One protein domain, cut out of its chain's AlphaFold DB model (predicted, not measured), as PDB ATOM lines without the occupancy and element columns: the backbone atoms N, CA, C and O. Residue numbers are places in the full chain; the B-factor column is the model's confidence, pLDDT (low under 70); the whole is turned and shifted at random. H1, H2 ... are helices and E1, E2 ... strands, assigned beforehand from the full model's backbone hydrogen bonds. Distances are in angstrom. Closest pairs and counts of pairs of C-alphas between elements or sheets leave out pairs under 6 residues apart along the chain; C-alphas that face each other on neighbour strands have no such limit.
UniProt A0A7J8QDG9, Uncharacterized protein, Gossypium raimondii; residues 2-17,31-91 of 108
ATOM      1  N   PRO A   2     160.825 148.421 234.350       68.94
ATOM      2  CA  PRO A   2     159.626 148.831 235.074       68.94
ATOM      3  C   PRO A   2     159.966 150.015 235.987       68.94
ATOM      4  O   PRO A   2     161.081 150.086 236.507       68.94
ATOM      5  N   ALA A   3     159.038 150.957 236.133       80.69
ATOM      6  CA  ALA A   3     159.202 152.061 237.064       80.69
ATOM      7  C   ALA A   3     159.295 151.511 238.500       80.69
ATOM      8  O   ALA A   3     158.543 150.615 238.888       80.69
ATOM      9  N   VAL A   4     160.263 152.009 239.265       88.69
ATOM     10  CA  VAL A   4     160.544 151.598 240.648       88.69
ATOM     11  C   VAL A   4     161.119 152.776 241.430       88.69
ATOM     12  O   VAL A   4     161.729 153.676 240.852       88.69
ATOM     13  N   LEU A   5     160.922 152.777 242.745       87.75
ATOM     14  CA  LEU A   5     161.462 153.761 243.689       87.75
ATOM     15  C   LEU A   5     162.747 153.234 244.350       87.75
ATOM     16  O   LEU A   5     162.859 153.178 245.573       87.75
ATOM     17  N   GLU A   6     163.701 152.775 243.542       79.88
ATOM     18  CA  GLU A   6     164.994 152.314 244.056       79.88
ATOM     19  C   GLU A   6     165.733 153.464 244.757       79.88
ATOM     20  O   GLU A   6     165.826 154.567 244.223       79.88
ATOM     21  N   GLU A   7     166.231 153.195 245.968       80.44
ATOM     22  CA  GLU A   7     167.070 154.116 246.754       80.44
ATOM     23  C   GLU A   7     166.430 155.487 247.054       80.44
ATOM     24  O   GLU A   7     167.126 156.483 247.245       80.44
ATOM     25  N   PHE A   8     165.095 155.559 247.143       91.31
ATOM     26  CA  PHE A   8     164.419 156.798 247.531       91.31
ATOM     27  C   PHE A   8     164.774 157.189 248.973       91.31
ATOM     28  O   PHE A   8     164.288 156.596 249.943       91.31
ATOM     29  N   GLU A   9     165.605 158.219 249.117       94.06
ATOM     30  CA  GLU A   9     165.952 158.769 250.423       94.06
ATOM     31  C   GLU A   9     164.746 159.461 251.069       94.06
ATOM     32  O   GLU A   9     164.074 160.271 250.420       94.06
ATOM     33  N   PRO A  10     164.476 159.205 252.359       95.44
ATOM     34  CA  PRO A  10     163.384 159.874 253.036       95.44
ATOM     35  C   PRO A  10     163.578 161.393 253.116       95.44
ATOM     36  O   PRO A  10     164.670 161.892 253.386       95.44
ATOM     37  N   ILE A  11     162.489 162.132 252.921       96.62
ATOM     38  CA  ILE A  11     162.453 163.593 252.913       96.62
ATOM     39  C   ILE A  11     161.622 164.068 254.099       96.62
ATOM     40  O   ILE A  11     160.514 163.580 254.321       96.62
ATOM     41  N   PHE A  12     162.143 165.049 254.826       95.25
ATOM     42  CA  PHE A  12     161.455 165.722 255.921       95.25
ATOM     43  C   PHE A  12     161.366 167.211 255.614       95.25
ATOM     44  O   PHE A  12     162.287 167.772 255.019       95.25
ATOM     45  N   GLY A  13     160.289 167.854 256.049       94.31
ATOM     46  CA  GLY A  13     160.153 169.296 255.911       94.31
ATOM     47  C   GLY A  13     158.948 169.854 256.650       94.31
ATOM     48  O   GLY A  13     158.091 169.115 257.134       94.31
ATOM     49  N   GLU A  14     158.892 171.176 256.726       94.38
ATOM     50  CA  GLU A  14     157.773 171.919 257.300       94.38
ATOM     51  C   GLU A  14     156.976 172.558 256.154       94.38
ATOM     52  O   GLU A  14     157.545 173.332 255.379       94.38
ATOM     53  N   PRO A  15     155.682 172.231 255.980       93.19
ATOM     54  CA  PRO A  15     154.871 172.838 254.941       93.19
ATOM     55  C   PRO A  15     154.326 174.199 255.394       93.19
ATOM     56  O   PRO A  15     154.015 174.416 256.566       93.19
ATOM     57  N   LYS A  16     154.105 175.104 254.437       91.62
ATOM     58  CA  LYS A  16     153.327 176.328 254.663       91.62
ATOM     59  C   LYS A  16     151.857 175.955 254.820       91.62
ATOM     60  O   LYS A  16     151.253 175.412 253.898       91.62
ATOM     61  N   VAL A  17     151.283 176.232 255.984       90.00
ATOM     62  CA  VAL A  17     149.878 175.916 256.262       90.00
ATOM     63  C   VAL A  17     148.991 177.024 255.707       90.00
ATOM     64  O   VAL A  17     149.151 178.189 256.070       90.00
ATOM     65  N   ALA A  31     152.272 174.052 263.848       85.50
ATOM     66  CA  ALA A  31     153.431 173.648 263.071       85.50
ATOM     67  C   ALA A  31     153.221 172.186 262.677       85.50
ATOM     68  O   ALA A  31     153.075 171.324 263.546       85.50
ATOM     69  N   PHE A  32     153.156 171.931 261.377       92.06
ATOM     70  CA  PHE A  32     153.122 170.581 260.839       92.06
ATOM     71  C   PHE A  32     154.507 170.212 260.332       92.06
ATOM     72  O   PHE A  32     155.266 171.061 259.872       92.06
ATOM     73  N   VAL A  33     154.810 168.926 260.377       94.75
ATOM     74  CA  VAL A  33     155.963 168.346 259.697       94.75
ATOM     75  C   VAL A  33     155.431 167.303 258.734       94.75
ATOM     76  O   VAL A  33     154.520 166.542 259.074       94.75
ATOM     77  N   PHE A  34     155.992 167.266 257.531       95.81
ATOM     78  CA  PHE A  34     155.762 166.182 256.595       95.81
ATOM     79  C   PHE A  34     156.976 165.255 256.523       95.81
ATOM     80  O   PHE A  34     158.124 165.657 256.718       95.81
ATOM     81  N   TYR A  35     156.694 163.998 256.211       95.69
ATOM     82  CA  TYR A  35     157.664 162.942 255.996       95.69
ATOM     83  C   TYR A  35     157.269 162.153 254.751       95.69
ATOM     84  O   TYR A  35     156.167 161.607 254.685       95.69
ATOM     85  N   VAL A  36     158.158 162.091 253.764       97.31
ATOM     86  CA  VAL A  36     157.957 161.320 252.533       97.31
ATOM     87  C   VAL A  36     159.025 160.246 252.439       97.31
ATOM     88  O   VAL A  36     160.209 160.538 252.558       97.31
ATOM     89  N   HIS A  37     158.625 159.001 252.215       96.44
ATOM     90  CA  HIS A  37     159.547 157.873 252.083       96.44
ATOM     91  C   HIS A  37     158.954 156.774 251.214       96.44
ATOM     92  O   HIS A  37     157.747 156.730 250.981       96.44
ATOM     93  N   SER A  38     159.812 155.856 250.785       96.38
ATOM     94  CA  SER A  38     159.419 154.666 250.044       96.38
ATOM     95  C   SER A  38     159.496 153.451 250.973       96.38
ATOM     96  O   SER A  38     160.601 153.006 251.279       96.38
ATOM     97  N   PRO A  39     158.369 152.933 251.503       94.12
ATOM     98  CA  PRO A  39     158.383 151.723 252.334       94.12
ATOM     99  C   PRO A  39     158.837 150.469 251.569       94.12
ATOM    100  O   PRO A  39     159.342 149.530 252.178       94.12
ATOM    101  N   ASP A  40     158.656 150.454 250.249       93.50
ATOM    102  CA  ASP A  40     159.125 149.423 249.325       93.50
ATOM    103  C   ASP A  40     159.463 150.062 247.966       93.50
ATOM    104  O   ASP A  40     159.419 151.281 247.823       93.50
ATOM    105  N   SER A  41     159.816 149.267 246.955       93.19
ATOM    106  CA  SER A  41     160.184 149.778 245.627       93.19
ATOM    107  C   SER A  41     158.993 150.212 244.759       93.19
ATOM    108  O   SER A  41     159.208 150.654 243.630       93.19
ATOM    109  N   SER A  42     157.749 150.046 245.217       94.25
ATOM    110  CA  SER A  42     156.534 150.271 244.424       94.25
ATOM    111  C   SER A  42     155.568 151.296 245.020       94.25
ATOM    112  O   SER A  42     154.607 151.672 244.342       94.25
ATOM    113  N   HIS A  43     155.828 151.798 246.227       96.25
ATOM    114  CA  HIS A  43     154.972 152.755 246.915       96.25
ATOM    115  C   HIS A  43     155.759 153.928 247.492       96.25
ATOM    116  O   HIS A  43     156.784 153.744 248.133       96.25
ATOM    117  N   LEU A  44     155.202 155.128 247.351       97.25
ATOM    118  CA  LEU A  44     155.636 156.345 248.020       97.25
ATOM    119  C   LEU A  44     154.611 156.710 249.092       97.25
ATOM    120  O   LEU A  44     153.438 156.932 248.788       97.25
ATOM    121  N   ARG A  45     155.036 156.788 250.348       97.62
ATOM    122  CA  ARG A  45     154.193 157.179 251.477       97.62
ATOM    123  C   ARG A  45     154.514 158.604 251.908       97.62
ATOM    124  O   ARG A  45     155.674 158.949 252.126       97.62
ATOM    125  N   ILE A  46     153.463 159.395 252.078       97.44
ATOM    126  CA  ILE A  46     153.476 160.779 252.544       97.44
ATOM    127  C   ILE A  46     152.726 160.818 253.874       97.44
ATOM    128  O   ILE A  46     151.551 160.463 253.936       97.44
ATOM    129  N   CYS A  47     153.396 161.266 254.925       97.19
ATOM    130  CA  CYS A  47     152.825 161.473 256.248       97.19
ATOM    131  C   CYS A  47     152.904 162.958 256.603       97.19
ATOM    132  O   CYS A  47     153.905 163.605 256.304       97.19
ATOM    133  N   VAL A  48     151.882 163.492 257.265       95.81
ATOM    134  CA  VAL A  48     151.862 164.866 257.787       95.81
ATOM    135  C   VAL A  48     151.327 164.826 259.210       95.81
ATOM    136  O   VAL A  48     150.285 164.220 259.444       95.81
ATOM    137  N   SER A  49     152.024 165.440 260.163       93.62
ATOM    138  CA  SER A  49     151.650 165.392 261.580       93.62
ATOM    139  C   SER A  49     151.946 166.701 262.304       93.62
ATOM    140  O   SER A  49     152.936 167.366 262.000       93.62
ATOM    141  N   ASP A  50     151.103 167.047 263.279       91.31
ATOM    142  CA  ASP A  50     151.383 168.087 264.282       91.31
ATOM    143  C   ASP A  50     152.013 167.518 265.569       91.31
ATOM    144  O   ASP A  50     152.263 168.264 266.518       91.31
ATOM    145  N   PHE A  51     152.234 166.195 265.629       87.81
ATOM    146  CA  PHE A  51     152.705 165.436 266.797       87.81
ATOM    147  C   PHE A  51     151.916 165.675 268.096       87.81
ATOM    148  O   PHE A  51     152.411 165.401 269.191       87.81
ATOM    149  N   ARG A  52     150.684 166.176 268.000       85.81
ATOM    150  CA  ARG A  52     149.829 166.481 269.153       85.81
ATOM    151  C   ARG A  52     148.501 165.765 269.055       85.81
ATOM    152  O   ARG A  52     148.128 165.027 269.965       85.81
ATOM    153  N   HIS A  53     147.787 166.001 267.964       81.56
ATOM    154  CA  HIS A  53     146.392 165.606 267.821       81.56
ATOM    155  C   HIS A  53     146.108 164.957 266.475       81.56
ATOM    156  O   HIS A  53     145.225 164.105 266.399       81.56
ATOM    157  N   THR A  54     146.852 165.325 265.432       86.50
ATOM    158  CA  THR A  54     146.472 165.000 264.062       86.50
ATOM    159  C   THR A  54     147.643 164.448 263.272       86.50
ATOM    160  O   THR A  54     148.727 165.025 263.233       86.50
ATOM    161  N   THR A  55     147.412 163.309 262.622       92.56
ATOM    162  CA  THR A  55     148.338 162.716 261.657       92.56
ATOM    163  C   THR A  55     147.547 162.210 260.463       92.56
ATOM    164  O   THR A  55     146.566 161.485 260.633       92.56
ATOM    165  N   TRP A  56     147.986 162.575 259.264       94.62
ATOM    166  CA  TRP A  56     147.447 162.084 258.003       94.62
ATOM    167  C   TRP A  56     148.498 161.279 257.255       94.62
ATOM    168  O   TRP A  56     149.690 161.585 257.305       94.62
ATOM    169  N   GLU A  57     148.034 160.272 256.525       96.31
ATOM    170  CA  GLU A  57     148.857 159.446 255.653       96.31
ATOM    171  C   GLU A  57     148.205 159.339 254.275       96.31
ATOM    172  O   GLU A  57     146.985 159.211 254.147       96.31
ATOM    173  N   SER A  58     149.033 159.354 253.237       96.81
ATOM    174  CA  SER A  58     148.653 158.992 251.880       96.81
ATOM    175  C   SER A  58     149.744 158.132 251.252       96.81
ATOM    176  O   SER A  58     150.932 158.399 251.430       96.81
ATOM    177  N   VAL A  59     149.349 157.104 250.505       97.44
ATOM    178  CA  VAL A  59     150.268 156.221 249.780       97.44
ATOM    179  C   VAL A  59     149.966 156.316 248.291       97.44
ATOM    180  O   VAL A  59     148.805 156.264 247.883       97.44
ATOM    181  N   ARG A  60     151.015 156.460 247.482       96.81
ATOM    182  CA  ARG A  60     150.960 156.495 246.020       96.81
ATOM    183  C   ARG A  60     151.734 155.322 245.453       96.81
ATOM    184  O   ARG A  60     152.907 155.161 245.767       96.81
ATOM    185  N   SER A  61     151.089 154.502 244.631       96.75
ATOM    186  CA  SER A  61     151.795 153.450 243.900       96.75
ATOM    187  C   SER A  61     152.595 154.040 242.741       96.75
ATOM    188  O   SER A  61     152.268 155.113 242.233       96.75
ATOM    189  N   VAL A  62     153.604 153.315 242.264       95.56
ATOM    190  CA  VAL A  62     154.358 153.689 241.059       95.56
ATOM    191  C   VAL A  62     153.434 153.951 239.869       95.56
ATOM    192  O   VAL A  62     153.629 154.937 239.174       95.56
ATOM    193  N   TRP A  63     152.386 153.147 239.675       95.12
ATOM    194  CA  TRP A  63     151.418 153.366 238.594       95.12
ATOM    195  C   TRP A  63     150.706 154.720 238.701       95.12
ATOM    196  O   TRP A  63     150.518 155.404 237.701       95.12
ATOM    197  N   GLN A  64     150.337 155.134 239.916       96.56
ATOM    198  CA  GLN A  64     149.745 156.457 240.147       96.56
ATOM    199  C   GLN A  64     150.763 157.580 239.936       96.56
ATOM    200  O   GLN A  64     150.404 158.669 239.505       96.56
ATOM    201  N   LEU A  65     152.033 157.330 240.251       95.56
ATOM    202  CA  LEU A  65     153.115 158.275 240.004       95.56
ATOM    203  C   LEU A  65     153.439 158.390 238.501       95.56
ATOM    204  O   LEU A  65     153.737 159.487 238.042       95.56
ATOM    205  N   GLU A  66     153.335 157.312 237.722       94.25
ATOM    206  CA  GLU A  66     153.435 157.353 236.255       94.25
ATOM    207  C   GLU A  66     152.285 158.151 235.630       94.25
ATOM    208  O   GLU A  66     152.535 159.033 234.813       94.25
ATOM    209  N   ASP A  67     151.048 157.923 236.074       94.62
ATOM    210  CA  ASP A  67     149.889 158.720 235.646       94.62
ATOM    211  C   ASP A  67     150.057 160.210 236.010       94.62
ATOM    212  O   ASP A  67     149.760 161.114 235.222       94.62
ATOM    213  N   MET A  68     150.636 160.484 237.185       94.81
ATOM    214  CA  MET A  68     150.990 161.840 237.600       94.81
ATOM    215  C   MET A  68     152.073 162.453 236.702       94.81
ATOM    216  O   MET A  68     151.952 163.622 236.344       94.81
ATOM    217  N   ARG A  69     153.108 161.699 236.300       94.88
ATOM    218  CA  ARG A  69     154.134 162.170 235.349       94.88
ATOM    219  C   ARG A  69     153.494 162.619 234.043       94.88
ATOM    220  O   ARG A  69     153.805 163.707 233.555       94.88
ATOM    221  N   ASP A  70     152.605 161.791 233.511       93.06
ATOM    222  CA  ASP A  70     151.941 162.044 232.238       93.06
ATOM    223  C   ASP A  70     151.007 163.266 232.347       93.06
ATOM    224  O   ASP A  70     150.978 164.104 231.445       93.06
ATOM    225  N   SER A  71     150.339 163.443 233.493       94.69
ATOM    226  CA  SER A  71     149.492 164.609 233.793       94.69
ATOM    227  C   SER A  71     150.273 165.920 233.960       94.69
ATOM    228  O   SER A  71     149.824 166.970 233.505       94.69
ATOM    229  N   VAL A  72     151.440 165.881 234.613       91.81
ATOM    230  CA  VAL A  72     152.317 167.055 234.797       91.81
ATOM    231  C   VAL A  72     153.031 167.422 233.487       91.81
ATOM    232  O   VAL A  72     153.416 168.575 233.294       91.81
ATOM    233  N   GLY A  73     153.180 166.468 232.563       91.38
ATOM    234  CA  GLY A  73     153.784 166.685 231.247       91.38
ATOM    235  C   GLY A  73     155.314 166.681 231.261       91.38
ATOM    236  O   GLY A  73     155.943 167.287 230.391       91.38
ATOM    237  N   ILE A  74     155.932 166.011 232.238       85.94
ATOM    238  CA  ILE A  74     157.391 165.857 232.287       85.94
ATOM    239  C   ILE A  74     157.795 164.753 231.317       85.94
ATOM    240  O   ILE A  74     157.590 163.567 231.570       85.94
ATOM    241  N   GLY A  75     158.374 165.162 230.190       84.88
ATOM    242  CA  GLY A  75     159.046 164.247 229.275       84.88
ATOM    243  C   GLY A  75     160.373 163.742 229.847       84.88
ATOM    244  O   GLY A  75     160.917 164.310 230.791       84.88
ATOM    245  N   GLY A  76     160.919 162.692 229.238       89.94
ATOM    246  CA  GLY A  76     162.179 162.083 229.663       89.94
ATOM    247  C   GLY A  76     161.979 160.721 230.318       89.94
ATOM    248  O   GLY A  76     161.004 160.016 230.049       89.94
ATOM    249  N   SER A  77     162.952 160.314 231.124       92.19
ATOM    250  CA  SER A  77     162.962 159.025 231.805       92.19
ATOM    251  C   SER A  77     162.157 159.050 233.109       92.19
ATOM    252  O   SER A  77     161.829 160.099 233.661       92.19
ATOM    253  N   TRP A  78     161.869 157.861 233.643       92.69
ATOM    254  CA  TRP A  78     161.299 157.720 234.984       92.69
ATOM    255  C   TRP A  78     162.158 158.401 236.061       92.69
ATOM    256  O   TRP A  78     161.630 159.099 236.923       92.69
ATOM    257  N   SER A  79     163.483 158.257 235.980       91.88
ATOM    258  CA  SER A  79     164.416 158.879 236.922       91.88
ATOM    259  C   SER A  79     164.367 160.406 236.866       91.88
ATOM    260  O   SER A  79     164.435 161.041 237.915       91.88
ATOM    261  N   ASP A  80     164.186 160.998 235.680       92.69
ATOM    262  CA  ASP A  80     164.032 162.454 235.536       92.69
ATOM    263  C   ASP A  80     162.783 162.950 236.273       92.69
ATOM    264  O   ASP A  80     162.821 163.960 236.976       92.69
ATOM    265  N   PHE A  81     161.685 162.198 236.169       94.31
ATOM    266  CA  PHE A  81     160.457 162.497 236.896       94.31
ATOM    267  C   PHE A  81     160.615 162.346 238.413       94.31
ATOM    268  O   PHE A  81     160.186 163.225 239.157       94.31
ATOM    269  N   ILE A  82     161.259 161.277 238.893       94.12
ATOM    270  CA  ILE A  82     161.525 161.110 240.328       94.12
ATOM    271  C   ILE A  82     162.438 162.220 240.849       94.12
ATOM    272  O   ILE A  82     162.177 162.771 241.917       94.12
ATOM    273  N   HIS A  83     163.459 162.613 240.087       93.19
ATOM    274  CA  HIS A  83     164.321 163.735 240.444       93.19
ATOM    275  C   HIS A  83     163.529 165.046 240.542       93.19
ATOM    276  O   HIS A  83     163.678 165.781 241.519       93.19
ATOM    277  N   TYR A  84     162.643 165.314 239.578       94.06
ATOM    278  CA  TYR A  84     161.717 166.443 239.651       94.06
ATOM    279  C   TYR A  84     160.843 166.375 240.908       94.06
ATOM    280  O   TYR A  84     160.798 167.341 241.662       94.06
ATOM    281  N   LEU A  85     160.202 165.234 241.171       94.56
ATOM    282  CA  LEU A  85     159.316 165.047 242.321       94.56
ATOM    283  C   LEU A  85     160.049 165.313 243.643       94.56
ATOM    284  O   LEU A  85     159.552 166.052 244.490       94.56
ATOM    285  N   VAL A  86     161.249 164.751 243.804       94.56
ATOM    286  CA  VAL A  86     162.104 164.975 244.978       94.56
ATOM    287  C   VAL A  86     162.467 166.453 245.110       94.56
ATOM    288  O   VAL A  86     162.359 167.000 246.206       94.56
ATOM    289  N   ALA A  87     162.861 167.116 244.019       94.62
ATOM    290  CA  ALA A  87     163.187 168.540 244.028       94.62
ATOM    291  C   ALA A  87     161.972 169.409 244.392       94.62
ATOM    292  O   ALA A  87     162.108 170.356 245.164       94.62
ATOM    293  N   SER A  88     160.779 169.065 243.902       94.38
ATOM    294  CA  SER A  88     159.528 169.744 244.249       94.38
ATOM    295  C   SER A  88     159.185 169.590 245.730       94.38
ATOM    296  O   SER A  88     158.842 170.578 246.373       94.38
ATOM    297  N   ILE A  89     159.324 168.390 246.300       94.75
ATOM    298  CA  ILE A  89     159.052 168.144 247.729       94.75
ATOM    299  C   ILE A  89     160.102 168.823 248.619       94.75
ATOM    300  O   ILE A  89     159.766 169.336 249.680       94.75
ATOM    301  N   LYS A  90     161.372 168.848 248.202       94.44
ATOM    302  CA  LYS A  90     162.452 169.542 248.926       94.44
ATOM    303  C   LYS A  90     162.420 171.061 248.750       94.44
ATOM    304  O   LYS A  90     163.212 171.752 249.386       94.44
ATOM    305  N   SER A  91     161.553 171.588 247.888       91.06
ATOM    306  CA  SER A  91     161.409 173.031 247.739       91.06
ATOM    307  C   SER A  91     160.795 173.641 249.001       91.06
ATOM    308  O   SER A  91     159.926 173.050 249.637       91.06
TER     309      SER A  91
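AT A GLANCE: This is residues 2 to 17 and 31 to 91 of the 108 residues of an uncharacterized protein of Gossypium raimondii (UniProt A0A7J8QDG9). What shape is this? An antiparallel sheet, E1 - E2 - E3 - E4, has H1 and H2 gathered at one end; the hairpin E3 and E4 reaches away from them. What makes it? The 77 printed residues, class mixed, run E1 E2 E3 E4 H1 H2; compact, radius of gyration of the C-alphas 13.1 A, they span 41 by 23 by 20 A.

HOW THE PARTS SIT: How do strands pair? E1, residues 11 to 13, neighbours E2, residues 33 to 37: N 11 and O 36, 2.8 A. E2, E3, residues 43 to 49, and E4, residues 55 to 61, form a meander, successive antiparallel neighbours: N 35 and O 47, 2.8 A; N 46 and O 58, 2.8 A. And the helices? H1, residues 62 to 72, and H2, residues 78 to 89, only graze the sheet; every O i to N i+4 pair is within hydrogen-bond range. They are close but not clearly touching, about perpendicular at 77 degrees; closest C-alphas, Arg 69 and Phe 81, 6.5 A.

IN THESE COORDINATES: Where does E1 begin? C-alpha 11 is at (162.453, 163.593, 252.913). How long are the longer elements? E3 measures 19.6 A, E4 20.3 A, H2 16.6 A.

THE WHOLE: Any cut? Residues 18 to 30 are not printed; C-alphas 17 and 31 are 8.0 A apart. Low confidence? Residue 2 is under 70.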